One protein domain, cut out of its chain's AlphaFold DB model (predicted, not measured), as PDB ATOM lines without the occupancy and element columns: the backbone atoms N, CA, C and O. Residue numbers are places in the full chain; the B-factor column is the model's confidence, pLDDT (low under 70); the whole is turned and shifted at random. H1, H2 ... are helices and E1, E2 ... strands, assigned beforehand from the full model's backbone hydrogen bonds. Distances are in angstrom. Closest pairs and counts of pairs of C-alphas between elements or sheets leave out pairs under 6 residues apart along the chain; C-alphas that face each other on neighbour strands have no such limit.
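Overview. This is residues 4 to 120 of the 256 residues of an uncharacterized protein of Candidatus Anammoximicrobium sp (UniProt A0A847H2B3). Two strongly twisted sheets stand face to face as a sandwich, closest on the E2 and E7 side, with H1 between the E1 and E4 edges. H2 covers the opposite face of the larger sheet E4 E5 E6 E7, a meander, each strand the antiparallel neighbour of the one before; the smaller is mixed, E1 E3 E2. The printed part has 117 residues, with two named helices and seven named strands, H1 E1 E2 E3 E4 E5 E6 E7 H2, of mixed class. It is compact, radius of gyration of the C-alphas 14.5 A, and spans 42 by 32 by 25 A; residues 25 to 30 stick out.

Arrangement. E4, residues 56 to 63, forms a hairpin with E5, residues 68 to 75, N 58 and O 72 within hydrogen-bond range at 2.9 A. E6, residues 85 to 93, forms hairpins with E5, N 71 to O 89 2.9 A, and with E7, residues 98 to 103, N 90 to O 101 2.8 A. E3, residues 44 to 51, forms a hairpin with E2, residues 34 to 41, N 37 to O 48 3.1 A, and is parallel to E1, residues 17 to 21, N 20 to O 49 2.9 A. E2 bends by 56 degrees at residue 38 and touches E7, closest C-alphas Val 38 and Phe 99, 6.4 A. H1, residues 4 to 11, is on both sheets, its closest C-alphas being Lys 7 to Ala 17 of E1, 5.7 A, and Ile 6 to Val 59 of E4, 7.0 A. H2, residues 112 to 118, runs across the strands at 68 degrees to E6 on the local plane, its height over the sheet 8.6 A; its Val 112 and Leu 70 of E5 are the closest C-alphas of that pair, 5.5 A. Every O i to N i+4 pair is within hydrogen-bond range in H1 and H2.

Along the chain. H1 begins at C-alpha 4, (19.673, 0.544, -40.265). E6 measures 26.6 A, E5 23.1 A and E3 22.0 A. H2 ends at C-alpha 118, (-0.825, 12.358, -23.757).

Size, cuts and confidence. The two farthest C-alphas, Arg 42 and Gly 81, are 47.5 A apart. The printed part has no cut. The link E1 to E2 is long, residues 22 to 33; within it residues 24 to 32 have pLDDT under 70.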
ATOM      1  N   THR A   4      20.202   0.472 -38.897       84.19
ATOM      2  CA  THR A   4      19.673   0.544 -40.265       84.19
ATOM      3  C   THR A   4      18.152   0.589 -40.231       84.19
ATOM      4  O   THR A   4      17.547   1.472 -40.844       84.19
ATOM      5  N   HIS A   5      17.529  -0.278 -39.426       88.31
ATOM      6  CA  HIS A   5      16.076  -0.311 -39.280       88.31
ATOM      7  C   HIS A   5      15.507   1.021 -38.782       88.31
ATOM      8  O   HIS A   5      14.547   1.544 -39.355       88.31
ATOM      9  N   ILE A   6      16.107   1.606 -37.741       90.94
ATOM     10  CA  ILE A   6      15.652   2.886 -37.180       90.94
ATOM     11  C   ILE A   6      15.791   4.003 -38.215       90.94
ATOM     12  O   ILE A   6      14.846   4.769 -38.417       90.94
ATOM     13  N   LYS A   7      16.923   4.067 -38.925       93.31
ATOM     14  CA  LYS A   7      17.146   5.076 -39.965       93.31
ATOM     15  C   LYS A   7      16.079   5.004 -41.061       93.31
ATOM     16  O   LYS A   7      15.478   6.029 -41.381       93.31
ATOM     17  N   THR A   8      15.746   3.805 -41.543       93.94
ATOM     18  CA  THR A   8      14.689   3.609 -42.549       93.94
ATOM     19  C   THR A   8      13.317   4.093 -42.065       93.94
ATOM     20  O   THR A   8      12.522   4.604 -42.853       93.94
ATOM     21  N   LYS A   9      13.002   3.986 -40.767       95.81
ATOM     22  CA  LYS A   9      11.732   4.499 -40.214       95.81
ATOM     23  C   LYS A   9      11.672   6.028 -40.225       95.81
ATOM     24  O   LYS A   9      10.618   6.581 -40.531       95.81
ATOM     25  N   PHE A  10      12.787   6.707 -39.950       95.88
ATOM     26  CA  PHE A  10      12.886   8.163 -40.095       95.88
ATOM     27  C   PHE A  10      12.846   8.597 -41.565       95.88
ATOM     28  O   PHE A  10      12.167   9.567 -41.895       95.88
ATOM     29  N   GLU A  11      13.469   7.845 -42.471       95.19
ATOM     30  CA  GLU A  11      13.399   8.116 -43.914       95.19
ATOM     31  C   GLU A  11      11.958   8.006 -44.439       95.19
ATOM     32  O   GLU A  11      11.520   8.865 -45.204       95.19
ATOM     33  N   LYS A  12      11.161   7.047 -43.940       94.69
ATOM     34  CA  LYS A  12       9.712   6.958 -44.229       94.69
ATOM     35  C   LYS A  12       8.921   8.200 -43.798       94.69
ATOM     36  O   LYS A  12       7.849   8.449 -44.337       94.69
ATOM     37  N   LEU A  13       9.432   8.982 -42.846       92.75
ATOM     38  CA  LEU A  13       8.870  10.268 -42.416       92.75
ATOM     39  C   LEU A  13       9.193  11.426 -43.379       92.75
ATOM     40  O   LEU A  13       8.685  12.541 -43.218       92.75
ATOM     41  N   GLY A  14      10.127  11.198 -44.305       93.62
ATOM     42  CA  GLY A  14      10.857  12.248 -45.006       93.62
ATOM     43  C   GLY A  14      11.866  12.970 -44.108       93.62
ATOM     44  O   GLY A  14      12.149  14.143 -44.350       93.62
ATOM     45  N   ALA A  15      12.355  12.322 -43.042       95.81
ATOM     46  CA  ALA A  15      13.363  12.864 -42.138       95.81
ATOM     47  C   ALA A  15      14.723  12.197 -42.346       95.81
ATOM     48  O   ALA A  15      14.829  11.009 -42.641       95.81
ATOM     49  N   ARG A  16      15.786  12.963 -42.104       96.12
ATOM     50  CA  ARG A  16      17.143  12.432 -41.973       96.12
ATOM     51  C   ARG A  16      17.400  12.055 -40.519       96.12
ATOM     52  O   ARG A  16      17.087  12.837 -39.624       96.12
ATOM     53  N   ALA A  17      18.034  10.908 -40.296       95.94
ATOM     54  CA  ALA A  17      18.533  10.500 -38.988       95.94
ATOM     55  C   ALA A  17      20.012  10.108 -39.077       95.94
ATOM     56  O   ALA A  17      20.438   9.456 -40.034       95.94
ATOM     57  N   LYS A  18      20.792  10.513 -38.074       94.62
ATOM     58  CA  LYS A  18      22.175  10.077 -37.868       94.62
ATOM     59  C   LYS A  18      22.246   9.359 -36.533       94.62
ATOM     60  O   LYS A  18      21.906   9.942 -35.509       94.62
ATOM     61  N   ILE A  19      22.682   8.106 -36.566       91.69
ATOM     62  CA  ILE A  19      22.855   7.277 -35.374       91.69
ATOM     63  C   ILE A  19      24.347   7.209 -35.082       91.69
ATOM     64  O   ILE A  19      25.137   6.943 -35.990       91.69
ATOM     65  N   ARG A  20      24.736   7.529 -33.850       90.81
ATOM     66  CA  ARG A  20      26.140   7.607 -33.435       90.81
ATOM     67  C   ARG A  20      26.322   6.994 -32.045       90.81
ATOM     68  O   ARG A  20      25.370   7.002 -31.263       90.81
ATOM     69  N   PRO A  21      27.528   6.507 -31.714       86.75
ATOM     70  CA  PRO A  21      27.833   6.092 -30.354       86.75
ATOM     71  C   PRO A  21      27.598   7.241 -29.373       86.75
ATOM     72  O   PRO A  21      27.885   8.406 -29.674       86.75
ATOM     73  N   LEU A  22      27.071   6.911 -28.199       84.06
ATOM     74  CA  LEU A  22      26.930   7.870 -27.116       84.06
ATOM     75  C   LEU A  22      28.307   8.360 -26.663       84.06
ATOM     76  O   LEU A  22      29.116   7.596 -26.138       84.06
ATOM     77  N   VAL A  23      28.550   9.662 -26.800       76.00
ATOM     78  CA  VAL A  23      29.749  10.290 -26.241       76.00
ATOM     79  C   VAL A  23      29.535  10.456 -24.738       76.00
ATOM     80  O   VAL A  23      28.787  11.331 -24.299       76.00
ATOM     81  N   GLN A  24      30.164   9.594 -23.937       65.00
ATOM     82  CA  GLN A  24      30.095   9.691 -22.481       65.00
ATOM     83  C   GLN A  24      30.782  10.973 -22.004       65.00
ATOM     84  O   GLN A  24      31.978  11.176 -22.211       65.00
ATOM     85  N   ASN A  25      30.029  11.837 -21.326       59.84
ATOM     86  CA  ASN A  25      30.606  12.981 -20.642       59.84
ATOM     87  C   ASN A  25      31.006  12.555 -19.222       59.84
ATOM     88  O   ASN A  25      30.134  12.218 -18.422       59.84
ATOM     89  N   ARG A  26      32.310  12.579 -18.902       54.66
ATOM     90  CA  ARG A  26      32.870  12.121 -17.607       54.66
ATOM     91  C   ARG A  26      32.294  12.846 -16.378       54.66
ATOM     92  O   ARG A  26      32.445  12.363 -15.266       54.66
ATOM     93  N   TRP A  27      31.621  13.979 -16.582       56.50
ATOM     94  CA  TRP A  27      31.045  14.829 -15.536       56.50
ATOM     95  C   TRP A  27      29.531  14.638 -15.316       56.50
ATOM     96  O   TRP A  27      28.941  15.369 -14.522       56.50
ATOM     97  N   GLN A  28      28.867  13.704 -16.013       53.44
ATOM     98  CA  GLN A  28      27.438  13.426 -15.800       53.44
ATOM     99  C   GLN A  28      27.221  12.257 -14.818       53.44
ATOM    100  O   GLN A  28      27.692  11.153 -15.077       53.44
ATOM    101  N   PRO A  29      26.448  12.452 -13.730       47.19
ATOM    102  CA  PRO A  29      26.334  11.482 -12.634       47.19
ATOM    103  C   PRO A  29      25.507  10.219 -12.951       47.19
ATOM    104  O   PRO A  29      25.437   9.320 -12.118       47.19
ATOM    105  N   LYS A  30      24.883  10.115 -14.135       54.97
ATOM    106  CA  LYS A  30      24.264   8.876 -14.645       54.97
ATOM    107  C   LYS A  30      24.454   8.781 -16.162       54.97
ATOM    108  O   LYS A  30      24.148   9.761 -16.848       54.97
ATOM    109  N   PRO A  31      24.887   7.636 -16.717       55.16
ATOM    110  CA  PRO A  31      24.965   7.471 -18.162       55.16
ATOM    111  C   PRO A  31      23.545   7.471 -18.741       55.16
ATOM    112  O   PRO A  31      22.776   6.531 -18.543       55.16
ATOM    113  N   ARG A  32      23.167   8.537 -19.457       61.34
ATOM    114  CA  ARG A  32      21.985   8.496 -20.327       61.34
ATOM    115  C   ARG A  32      22.261   7.476 -21.422       61.34
ATOM    116  O   ARG A  32      23.101   7.745 -22.260       61.34
ATOM    117  N   ARG A  33      21.567   6.335 -21.438       75.31
ATOM    118  CA  ARG A  33      21.788   5.284 -22.452       75.31
ATOM    119  C   ARG A  33      21.474   5.761 -23.874       75.31
ATOM    120  O   ARG A  33      22.076   5.267 -24.822       75.31
ATOM    121  N   VAL A  34      20.571   6.737 -24.009       85.56
ATOM    122  CA  VAL A  34      20.186   7.351 -25.283       85.56
ATOM    123  C   VAL A  34      20.008   8.863 -25.123       85.56
ATOM    124  O   VAL A  34      19.436   9.336 -24.139       85.56
ATOM    125  N   VAL A  35      20.469   9.626 -26.109       89.00
ATOM    126  CA  VAL A  35      20.186  11.053 -26.291       89.00
ATOM    127  C   VAL A  35      19.642  11.244 -27.698       89.00
ATOM    128  O   VAL A  35      20.260  10.805 -28.664       89.00
ATOM    129  N   ILE A  36      18.492  11.904 -27.816       92.00
ATOM    130  CA  ILE A  36      17.897  12.252 -29.109       92.00
ATOM    131  C   ILE A  36      17.670  13.753 -29.142       92.00
ATOM    132  O   ILE A  36      17.076  14.307 -28.219       92.00
ATOM    133  N   ASP A  37      18.142  14.391 -30.206       93.06
ATOM    134  CA  ASP A  37      17.985  15.823 -30.430       93.06
ATOM    135  C   ASP A  37      17.796  16.120 -31.924       93.06
ATOM    136  O   ASP A  37      18.073  15.274 -32.781       93.06
ATOM    137  N   VAL A  38      17.346  17.327 -32.253       93.88
ATOM    138  CA  VAL A  38      17.283  17.826 -33.629       93.88
ATOM    139  C   VAL A  38      18.468  18.752 -33.862       93.88
ATOM    140  O   VAL A  38      18.630  19.775 -33.202       93.88
ATOM    141  N   ARG A  39      19.310  18.401 -34.832       94.81
ATOM    142  CA  ARG A  39      20.462  19.209 -35.245       94.81
ATOM    143  C   ARG A  39      20.306  19.670 -36.684       94.81
ATOM    144  O   ARG A  39      19.495  19.139 -37.434       94.81
ATOM    145  N   ARG A  40      21.122  20.642 -37.089       94.81
ATOM    146  CA  ARG A  40      21.146  21.184 -38.450       94.81
ATOM    147  C   ARG A  40      22.545  21.084 -39.045       94.81
ATOM    148  O   ARG A  40      23.529  21.348 -38.362       94.81
ATOM    149  N   ASP A  41      22.623  20.710 -40.317       95.19
ATOM    150  CA  ASP A  41      23.826  20.848 -41.140       95.19
ATOM    151  C   ASP A  41      23.495  21.528 -42.481       95.19
ATOM    152  O   ASP A  41      22.395  22.055 -42.665       95.19
ATOM    153  N   ARG A  42      24.449  21.543 -43.422       95.31
ATOM    154  CA  ARG A  42      24.285  22.162 -44.750       95.31
ATOM    155  C   ARG A  42      23.121  21.601 -45.583       95.31
ATOM    156  O   ARG A  42      22.670  22.267 -46.500       95.31
ATOM    157  N   HIS A  43      22.619  20.411 -45.259       93.44
ATOM    158  CA  HIS A  43      21.481  19.769 -45.927       93.44
ATOM    159  C   HIS A  43      20.184  19.876 -45.106       93.44
ATOM    160  O   HIS A  43      19.237  19.126 -45.337       93.44
ATOM    161  N   GLY A  44      20.150  20.766 -44.111       93.94
ATOM    162  CA  GLY A  44      18.989  20.995 -43.261       93.94
ATOM    163  C   GLY A  44      19.005  20.190 -41.964       93.94
ATOM    164  O   GLY A  44      20.048  19.747 -41.472       93.94
ATOM    165  N   GLU A  45      17.824  20.073 -41.369       96.25
ATOM    166  CA  GLU A  45      17.633  19.439 -40.071       96.25
ATOM    167  C   GLU A  45      17.682  17.906 -40.149       96.25
ATOM    168  O   GLU A  45      17.332  17.288 -41.159       96.25
ATOM    169  N   PHE A  46      18.140  17.281 -39.070       96.50
ATOM    170  CA  PHE A  46      18.186  15.835 -38.908       96.50
ATOM    171  C   PHE A  46      18.056  15.453 -37.431       96.50
ATOM    172  O   PHE A  46      18.478  16.196 -36.544       96.50
ATOM    173  N   PHE A  47      17.518  14.264 -37.180       97.12
ATOM    174  CA  PHE A  47      17.514  13.660 -35.854       97.12
ATOM    175  C   PHE A  47      18.902  13.089 -35.552       97.12
ATOM    176  O   PHE A  47      19.399  12.225 -36.278       97.12
ATOM    177  N   ASP A  48      19.540  13.593 -34.504       95.69
ATOM    178  CA  ASP A  48      20.787  13.066 -33.963       95.69
ATOM    179  C   ASP A  48      20.463  12.107 -32.820       95.69
ATOM    180  O   ASP A  48      20.017  12.535 -31.757       95.69
ATOM    181  N   ILE A  49      20.661  10.811 -33.057       93.31
ATOM    182  CA  ILE A  49      20.380   9.744 -32.096       93.31
ATOM    183  C   ILE A  49      21.721   9.200 -31.619       93.31
ATOM    184  O   ILE A  49      22.439   8.529 -32.359       93.31
ATOM    185  N   GLN A  50      22.063   9.499 -30.376       91.56
ATOM    186  CA  GLN A  50      23.243   8.976 -29.710       91.56
ATOM    187  C   GLN A  50      22.824   7.859 -28.768       91.56
ATOM    188  O   GLN A  50      21.996   8.086 -27.890       91.56
ATOM    189  N   ALA A  51      23.372   6.664 -28.948       87.44
ATOM    190  CA  ALA A  51      22.991   5.483 -28.182       87.44
ATOM    191  C   ALA A  51      24.237   4.713 -27.728       87.44
ATOM    192  O   ALA A  51      25.219   4.631 -28.465       87.44
ATOM    193  N   GLY A  52      24.216   4.203 -26.495       82.44
ATOM    194  CA  GLY A  52      25.209   3.236 -26.024       82.44
ATOM    195  C   GLY A  52      24.935   1.840 -26.589       82.44
ATOM    196  O   GLY A  52      23.829   1.571 -27.054       82.44
ATOM    197  N   ASP A  53      25.915   0.944 -26.509       77.25
ATOM    198  CA  ASP A  53      25.826  -0.395 -27.119       77.25
ATOM    199  C   ASP A  53      24.673  -1.240 -26.549       77.25
ATOM    200  O   ASP A  53      24.001  -1.974 -27.271       77.25
ATOM    201  N   GLU A  54      24.376  -1.060 -25.261       77.06
ATOM    202  CA  GLU A  54      23.269  -1.718 -24.559       77.06
ATOM    203  C   GLU A  54      21.917  -0.990 -24.697       77.06
ATOM    204  O   GLU A  54      20.970  -1.288 -23.967       77.06
ATOM    205  N   ALA A  55      21.807   0.033 -25.547       81.62
ATOM    206  CA  ALA A  55      20.544   0.738 -25.728       81.62
ATOM    207  C   ALA A  55      19.550  -0.112 -26.533       81.62
ATOM    208  O   ALA A  55      19.795  -0.466 -27.692       81.62
ATOM    209  N   ASP A  56      18.390  -0.374 -25.937       87.81
ATOM    210  CA  ASP A  56      17.247  -0.965 -26.625       87.81
ATOM    211  C   ASP A  56      16.292   0.151 -27.074       87.81
ATOM    212  O   ASP A  56      15.665   0.829 -26.256       87.81
ATOM    213  N   VAL A  57      16.249   0.392 -28.386       90.38
ATOM    214  CA  VAL A  57      15.453   1.449 -29.018       90.38
ATOM    215  C   VAL A  57      14.555   0.825 -30.075       90.38
ATOM    216  O   VAL A  57      15.033   0.189 -31.013       90.38
ATOM    217  N   GLU A  58      13.257   1.077 -29.954       92.62
ATOM    218  CA  GLU A  58      12.214   0.511 -30.801       92.62
ATOM    219  C   GLU A  58      11.315   1.621 -31.367       92.62
ATOM    220  O   GLU A  58      10.977   2.588 -30.682       92.62
ATOM    221  N   VAL A  59      10.904   1.489 -32.630       95.00
ATOM    222  CA  VAL A  59       9.907   2.374 -33.253       95.00
ATOM    223  C   VAL A  59       8.539   1.703 -33.153       95.00
ATOM    224  O   VAL A  59       8.288   0.727 -33.855       95.00
ATOM    225  N   LEU A  60       7.653   2.247 -32.317       95.81
ATOM    226  CA  LEU A  60       6.329   1.676 -32.046       95.81
ATOM    227  C   LEU A  60       5.309   1.965 -33.154       95.81
ATOM    228  O   LEU A  60       4.484   1.120 -33.481       95.81
ATOM    229  N   ASP A  61       5.341   3.171 -33.720       97.19
ATOM    230  CA  ASP A  61       4.392   3.610 -34.746       97.19
ATOM    231  C   ASP A  61       5.033   4.670 -35.647       97.19
ATOM    232  O   ASP A  61       5.799   5.512 -35.176       97.19
ATOM    233  N   VAL A  62       4.703   4.644 -36.939       96.75
ATOM    234  CA  VAL A  62       5.145   5.627 -37.936       96.75
ATOM    235  C   VAL A  62       3.926   6.088 -38.720       96.75
ATOM    236  O   VAL A  62       3.238   5.288 -39.345       96.75
ATOM    237  N   GLN A  63       3.709   7.399 -38.752       95.56
ATOM    238  CA  GLN A  63       2.633   8.062 -39.482       95.56
ATOM    239  C   GLN A  63       3.246   8.994 -40.545       95.56
ATOM    240  O   GLN A  63       3.397  10.193 -40.289       95.56
ATOM    241  N   PRO A  64       3.613   8.488 -41.744       94.62
ATOM    242  CA  PRO A  64       4.280   9.287 -42.780       94.62
ATOM    243  C   PRO A  64       3.488  10.520 -43.215       94.62
ATOM    244  O   PRO A  64       4.055  11.599 -43.350       94.62
ATOM    245  N   ARG A  65       2.163  10.381 -43.371       90.88
ATOM    246  CA  ARG A  65       1.269  11.475 -43.797       90.88
ATOM    247  C   ARG A  65       1.267  12.646 -42.818       90.88
ATOM    248  O   ARG A  65       1.255  13.797 -43.236       90.88
ATOM    249  N   ASP A  66       1.320  12.337 -41.528       89.31
ATOM    250  CA  ASP A  66       1.411  13.338 -40.470       89.31
ATOM    251  C   ASP A  66       2.856  13.776 -40.218       89.31
ATOM    252  O   ASP A  66       3.070  14.740 -39.489       89.31
ATOM    253  N   ARG A  67       3.848  13.061 -40.762       95.00
ATOM    254  CA  ARG A  67       5.277  13.204 -40.459       95.00
ATOM    255  C   ARG A  67       5.581  13.082 -38.964       95.00
ATOM    256  O   ARG A  67       6.309  13.898 -38.408       95.00
ATOM    257  N   HIS A  68       4.997  12.080 -38.301       96.12
ATOM    258  CA  HIS A  68       5.292  11.743 -36.900       96.12
ATOM    259  C   HIS A  68       5.639  10.258 -36.716       96.12
ATOM    260  O   HIS A  68       5.115   9.408 -37.432       96.12
ATOM    261  N   LEU A  69       6.486   9.939 -35.740       97.38
ATOM    262  CA  LEU A  69       6.747   8.575 -35.281       97.38
ATOM    263  C   LEU A  69       6.938   8.536 -33.761       97.38
ATOM    264  O   LEU A  69       7.369   9.516 -33.150       97.38
ATOM    265  N   LEU A  70       6.610   7.399 -33.156       97.62
ATOM    266  CA  LEU A  70       6.767   7.157 -31.725       97.62
ATOM    267  C   LEU A  70       7.940   6.205 -31.486       97.62
ATOM    268  O   LEU A  70       7.923   5.068 -31.955       97.62
ATOM    269  N   LEU A  71       8.932   6.672 -30.732       95.62
ATOM    270  CA  LEU A  71      10.047   5.868 -30.239       95.62
ATOM    271  C   LEU A  71       9.786   5.393 -28.814       95.62
ATOM    272  O   LEU A  71       9.201   6.117 -28.008       95.62
ATOM    273  N   MET A  72      10.297   4.210 -28.502       94.00
ATOM    274  CA  MET A  72      10.423   3.676 -27.155       94.00
ATOM    275  C   MET A  72      11.884   3.327 -26.887       94.00
ATOM    276  O   MET A  72      12.538   2.702 -27.717       94.00
ATOM    277  N   ILE A  73      12.380   3.727 -25.724       91.06
ATOM    278  CA  ILE A  73      13.689   3.349 -25.203       91.06
ATOM    279  C   ILE A  73      13.425   2.463 -23.993       91.06
ATOM    280  O   ILE A  73      12.751   2.886 -23.052       91.06
ATOM    281  N   ARG A  74      13.920   1.230 -24.029       88.81
ATOM    282  CA  ARG A  74      13.775   0.266 -22.942       88.81
ATOM    283  C   ARG A  74      15.060   0.246 -22.122       88.81
ATOM    284  O   ARG A  74      16.161   0.192 -22.664       88.81
ATOM    285  N   GLN A  75      14.912   0.342 -20.808       82.56
ATOM    286  CA  GLN A  75      16.016   0.338 -19.861       82.56
ATOM    287  C   GLN A  75      15.775  -0.752 -18.818       82.56
ATOM    288  O   GLN A  75      14.695  -0.772 -18.220       82.56
ATOM    289  N   PRO A  76      16.767  -1.619 -18.553       79.50
ATOM    290  CA  PRO A  76      16.665  -2.591 -17.477       79.50
ATOM    291  C   PRO A  76      16.353  -1.893 -16.156       79.50
ATOM    292  O   PRO A  76      16.930  -0.842 -15.844       79.50
ATOM    293  N   SER A  77      15.454  -2.474 -15.366       78.38
ATOM    294  CA  SER A  77      15.222  -1.976 -14.013       78.38
ATOM    295  C   SER A  77      16.498  -2.079 -13.177       78.38
ATOM    296  O   SER A  77      17.234  -3.061 -13.250       78.38
ATOM    297  N   GLN A  78      16.747  -1.079 -12.326       74.56
ATOM    298  CA  GLN A  78      17.878  -1.107 -11.390       74.56
ATOM    299  C   GLN A  78      17.713  -2.169 -10.292       74.56
ATOM    300  O   GLN A  78      18.676  -2.484  -9.598       74.56
ATOM    301  N   ARG A  79      16.495  -2.698 -10.101       78.06
ATOM    302  CA  ARG A  79      16.200  -3.755  -9.131       78.06
ATOM    303  C   ARG A  79      15.836  -5.044  -9.872       78.06
ATOM    304  O   ARG A  79      14.881  -5.014 -10.654       78.06
ATOM    305  N   PRO A  80      16.536  -6.163  -9.610       78.31
ATOM    306  CA  PRO A  80      16.181  -7.464 -10.169       78.31
ATOM    307  C   PRO A  80      14.714  -7.824  -9.888       78.31
ATOM    308  O   PRO A  80      14.207  -7.558  -8.800       78.31
ATOM    309  N   GLY A  81      14.027  -8.407 -10.873       79.81
ATOM    310  CA  GLY A  81      12.627  -8.840 -10.758       79.81
ATOM    311  C   GLY A  81      11.567  -7.755 -10.994       79.81
ATOM    312  O   GLY A  81      10.382  -8.079 -11.048       79.81
ATOM    313  N   LEU A  82      11.955  -6.486 -11.174       82.31
ATOM    314  CA  LEU A  82      11.035  -5.422 -11.592       82.31
ATOM    315  C   LEU A  82      11.020  -5.254 -13.121       82.31
ATOM    316  O   LEU A  82      12.045  -5.482 -13.763       82.31
ATOM    317  N   PRO A  83       9.887  -4.820 -13.711       82.31
ATOM    318  CA  PRO A  83       9.791  -4.596 -15.149       82.31
ATOM    319  C   PRO A  83      10.713  -3.465 -15.613       82.31
ATOM    320  O   PRO A  83      10.948  -2.500 -14.884       82.31
ATOM    321  N   ASP A  84      11.174  -3.570 -16.858       84.75
ATOM    322  CA  ASP A  84      11.967  -2.537 -17.522       84.75
ATOM    323  C   ASP A  84      11.272  -1.172 -17.514       84.75
ATOM    324  O   ASP A  84      10.057  -1.052 -17.720       84.75
ATOM    325  N   ILE A  85      12.079  -0.126 -17.360       84.69
ATOM    326  CA  ILE A  85      11.652   1.262 -17.509       84.69
ATOM    327  C   ILE A  85      11.560   1.567 -19.006       84.69
ATOM    328  O   ILE A  85      12.451   1.222 -19.783       84.69
ATOM    329  N   LYS A  86      10.460   2.193 -19.425       88.50
ATOM    330  CA  LYS A  86      10.181   2.493 -20.833       88.50
ATOM    331  C   LYS A  86       9.969   3.987 -21.011       88.50
ATOM    332  O   LYS A  86       8.883   4.490 -20.725       88.50
ATOM    333  N   ASP A  87      10.966   4.661 -21.564       90.31
ATOM    334  CA  ASP A  87      10.825   6.045 -21.999       90.31
ATOM    335  C   ASP A  87      10.218   6.075 -23.394       90.31
ATOM    336  O   ASP A  87      10.549   5.251 -24.249       90.31
ATOM    337  N   LYS A  88       9.332   7.035 -23.656       94.44
ATOM    338  CA  LYS A  88       8.726   7.198 -24.977       94.44
ATOM    339  C   LYS A  88       8.911   8.615 -25.472       94.44
ATOM    340  O   LYS A  88       8.693   9.574 -24.737       94.44
ATOM    341  N   LEU A  89       9.299   8.737 -26.735       95.56
ATOM    342  CA  LEU A  89       9.588  10.011 -27.379       95.56
ATOM    343  C   LEU A  89       8.761  10.126 -28.658       95.56
ATOM    344  O   LEU A  89       8.863   9.289 -29.555       95.56
ATOM    345  N   LEU A  90       7.958  11.179 -28.760       96.69
ATOM    346  CA  LEU A  90       7.300  11.549 -30.003       96.69
ATOM    347  C   LEU A  90       8.273  12.383 -30.838       96.69
ATOM    348  O   LEU A  90       8.638  13.489 -30.445       96.69
ATOM    349  N   CYS A  91       8.668  11.861 -31.995       96.88
ATOM    350  CA  CYS A  91       9.443  12.596 -32.988       96.88
ATOM    351  C   CYS A  91       8.511  13.025 -34.118       96.88
ATOM    352  O   CYS A  91       7.698  12.227 -34.593       96.88
ATOM    353  N   GLY A  92       8.603  14.268 -34.577       95.19
ATOM    354  CA  GLY A  92       7.717  14.723 -35.643       95.19
ATOM    355  C   GLY A  92       8.134  16.023 -36.294       95.19
ATOM    356  O   GLY A  92       9.050  16.696 -35.830       95.19
ATOM    357  N   HIS A  93       7.473  16.354 -37.399       92.56
ATOM    358  CA  HIS A  93       7.589  17.654 -38.046       92.56
ATOM    359  C   HIS A  93       6.462  18.557 -37.564       92.56
ATOM    360  O   HIS A  93       5.282  18.207 -37.674       92.56
ATOM    361  N   ASP A  94       6.818  19.735 -37.069       85.44
ATOM    362  CA  ASP A  94       5.859  20.795 -36.800       85.44
ATOM    363  C   ASP A  94       5.720  21.719 -38.029       85.44
ATOM    364  O   ASP A  94       5.911  21.266 -39.149       85.44
ATOM    365  N   GLU A  95       5.329  22.987 -37.899       83.75
ATOM    366  CA  GLU A  95       5.138  23.858 -39.077       83.75
ATOM    367  C   GLU A  95       6.394  23.982 -39.947       83.75
ATOM    368  O   GLU A  95       6.316  23.869 -41.169       83.75
ATOM    369  N   ARG A  96       7.547  24.209 -39.312       86.44
ATOM    370  CA  ARG A  96       8.807  24.519 -40.004       86.44
ATOM    371  C   ARG A  96       9.986  23.650 -39.583       86.44
ATOM    372  O   ARG A  96      10.983  23.637 -40.292       86.44
ATOM    373  N   HIS A  97       9.873  22.961 -38.450       89.81
ATOM    374  CA  HIS A  97      10.998  22.297 -37.804       89.81
ATOM    375  C   HIS A  97      10.631  20.898 -37.340       89.81
ATOM    376  O   HIS A  97       9.488  20.638 -36.945       89.81
ATOM    377  N   TRP A  98      11.617  20.010 -37.338       94.50
ATOM    378  CA  TRP A  98      11.524  18.761 -36.597       94.50
ATOM    379  C   TRP A  98      11.572  19.018 -35.090       94.50
ATOM    380  O   TRP A  98      12.186  19.976 -34.624       94.50
ATOM    381  N   PHE A  99      10.952  18.135 -34.316       92.69
ATOM    382  CA  PHE A  99      10.986  18.179 -32.860       92.69
ATOM    383  C   PHE A  99      11.039  16.777 -32.255       92.69
ATOM    384  O   PHE A  99      10.650  15.786 -32.882       92.69
ATOM    385  N   VAL A 100      11.471  16.728 -30.996       94.50
ATOM    386  CA  VAL A 100      11.414  15.558 -30.116       94.50
ATOM    387  C   VAL A 100      10.680  15.979 -28.847       94.50
ATOM    388  O   VAL A 100      11.023  16.994 -28.246       94.50
ATOM    389  N   ALA A 101       9.670  15.218 -28.437       93.50
ATOM    390  CA  ALA A 101       8.907  15.467 -27.219       93.50
ATOM    391  C   ALA A 101       8.852  14.209 -26.348       93.50
ATOM    392  O   ALA A 101       8.461  13.141 -26.817       93.50
ATOM    393  N   GLY A 102       9.216  14.341 -25.072       93.19
ATOM    394  CA  GLY A 102       9.062  13.268 -24.094       93.19
ATOM    395  C   GLY A 102       7.596  13.035 -23.755       93.19
ATOM    396  O   GLY A 102       6.886  13.974 -23.402       93.19
ATOM    397  N   VAL A 103       7.138  11.790 -23.864       93.50
ATOM    398  CA  VAL A 103       5.778  11.410 -23.481       93.50
ATOM    399  C   VAL A 103       5.768  11.038 -21.996       93.50
ATOM    400  O   VAL A 103       6.629  10.265 -21.577       93.50
ATOM    401  N   PRO A 104       4.812  11.540 -21.190       88.69
ATOM    402  CA  PRO A 104       4.752  11.216 -19.767       88.69
ATOM    403  C   PRO A 104       4.690   9.703 -19.514       88.69
ATOM    404  O   PRO A 104       3.752   9.044 -19.962       88.69
ATOM    405  N   GLU A 105       5.636   9.171 -18.734       82.94
ATOM    406  CA  GLU A 105       5.785   7.729 -18.457       82.94
ATOM    407  C   GLU A 105       4.512   7.082 -17.891       82.94
ATOM    408  O   GLU A 105       4.158   5.958 -18.241       82.94
ATOM    409  N   ARG A 106       3.778   7.821 -17.048       80.69
ATOM    410  CA  ARG A 106       2.531   7.353 -16.417       80.69
ATOM    411  C   ARG A 106       1.374   7.184 -17.403       80.69
ATOM    412  O   ARG A 106       0.354   6.607 -17.038       80.69
ATOM    413  N   THR A 107       1.486   7.720 -18.620       82.25
ATOM    414  CA  THR A 107       0.417   7.631 -19.617       82.25
ATOM    415  C   THR A 107       0.670   6.439 -20.541       82.25
ATOM    416  O   THR A 107       1.665   6.432 -21.271       82.25
ATOM    417  N   PRO A 108      -0.216   5.428 -20.566       86.31
ATOM    418  CA  PRO A 108      -0.065   4.305 -21.477       86.31
ATOM    419  C   PRO A 108      -0.284   4.787 -22.915       86.31
ATOM    420  O   PRO A 108      -1.401   5.087 -23.330       86.31
ATOM    421  N   VAL A 109       0.804   4.872 -23.680       93.00
ATOM    422  CA  VAL A 109       0.769   5.188 -25.115       93.00
ATOM    423  C   VAL A 109       1.399   4.062 -25.922       93.00
ATOM    424  O   VAL A 109       2.394   3.473 -25.498       93.00
ATOM    425  N   SER A 110       0.841   3.759 -27.086       93.69
ATOM    426  CA  SER A 110       1.338   2.695 -27.973       93.69
ATOM    427  C   SER A 110       1.475   3.144 -29.424       93.69
ATOM    428  O   SER A 110       2.023   2.416 -30.240       93.69
ATOM    429  N   ASN A 111       1.001   4.345 -29.757       95.25
ATOM    430  CA  ASN A 111       1.021   4.881 -31.111       95.25
ATOM    431  C   ASN A 111       1.098   6.414 -31.102       95.25
ATOM    432  O   ASN A 111       0.926   7.062 -30.064       95.25
ATOM    433  N   VAL A 112       1.332   7.013 -32.268       95.00
ATOM    434  CA  VAL A 112       1.479   8.469 -32.425       95.00
ATOM    435  C   VAL A 112       0.240   9.225 -31.937       95.00
ATOM    436  O   VAL A 112       0.360  10.294 -31.343       95.00
ATOM    437  N   VAL A 113      -0.955   8.677 -32.166       92.44
ATOM    438  CA  VAL A 113      -2.227   9.300 -31.769       92.44
ATOM    439  C   VAL A 113      -2.333   9.410 -30.246       92.44
ATOM    440  O   VAL A 113      -2.564  10.498 -29.722       92.44
ATOM    441  N   THR A 114      -2.108   8.308 -29.529       93.19
ATOM    442  CA  THR A 114      -2.133   8.271 -28.057       93.19
ATOM    443  C   THR A 114      -1.007   9.103 -27.447       93.19
ATOM    444  O   THR A 114      -1.234   9.777 -26.445       93.19
ATOM    445  N   ALA A 115       0.165   9.160 -28.089       94.69
ATOM    446  CA  ALA A 115       1.252  10.055 -27.694       94.69
ATOM    447  C   ALA A 115       0.876  11.541 -27.830       94.69
ATOM    448  O   ALA A 115       1.079  12.312 -26.893       94.69
ATOM    449  N   LYS A 116       0.269  11.955 -28.952       92.88
ATOM    450  CA  LYS A 116      -0.212  13.337 -29.139       92.88
ATOM    451  C   LYS A 116      -1.279  13.716 -28.105       92.88
ATOM    452  O   LYS A 116      -1.251  14.831 -27.592       92.88
ATOM    453  N   GLU A 117      -2.198  12.808 -27.775       91.19
ATOM    454  CA  GLU A 117      -3.203  13.031 -26.721       91.19
ATOM    455  C   GLU A 117      -2.571  13.129 -25.322       91.19
ATOM    456  O   GLU A 117      -2.981  13.963 -24.517       91.19
ATOM    457  N   ALA A 118      -1.545  12.321 -25.031       92.25
ATOM    458  CA  ALA A 118      -0.825  12.358 -23.757       92.25
ATOM    459  C   ALA A 118      -0.079  13.682 -23.524       92.25
ATOM    460  O   ALA A 118       0.061  14.104 -22.378       92.25
ATOM    461  N   LEU A 119       0.360  14.340 -24.602       92.25
ATOM    462  CA  LEU A 119       1.044  15.638 -24.568       92.25
ATOM    463  C   LEU A 119       0.094  16.838 -24.415       92.25
ATOM    464  O   LEU A 119       0.561  17.965 -24.241       92.25
ATOM    465  N   LYS A 120      -1.229  16.639 -24.484       91.75
ATOM    466  CA  LYS A 120      -2.194  17.719 -24.247       91.75
ATOM    467  C   LYS A 120      -2.246  18.074 -22.752       91.75
ATOM    468  O   LYS A 120      -2.383  17.166 -21.928       91.75
TER     469      LYS A 120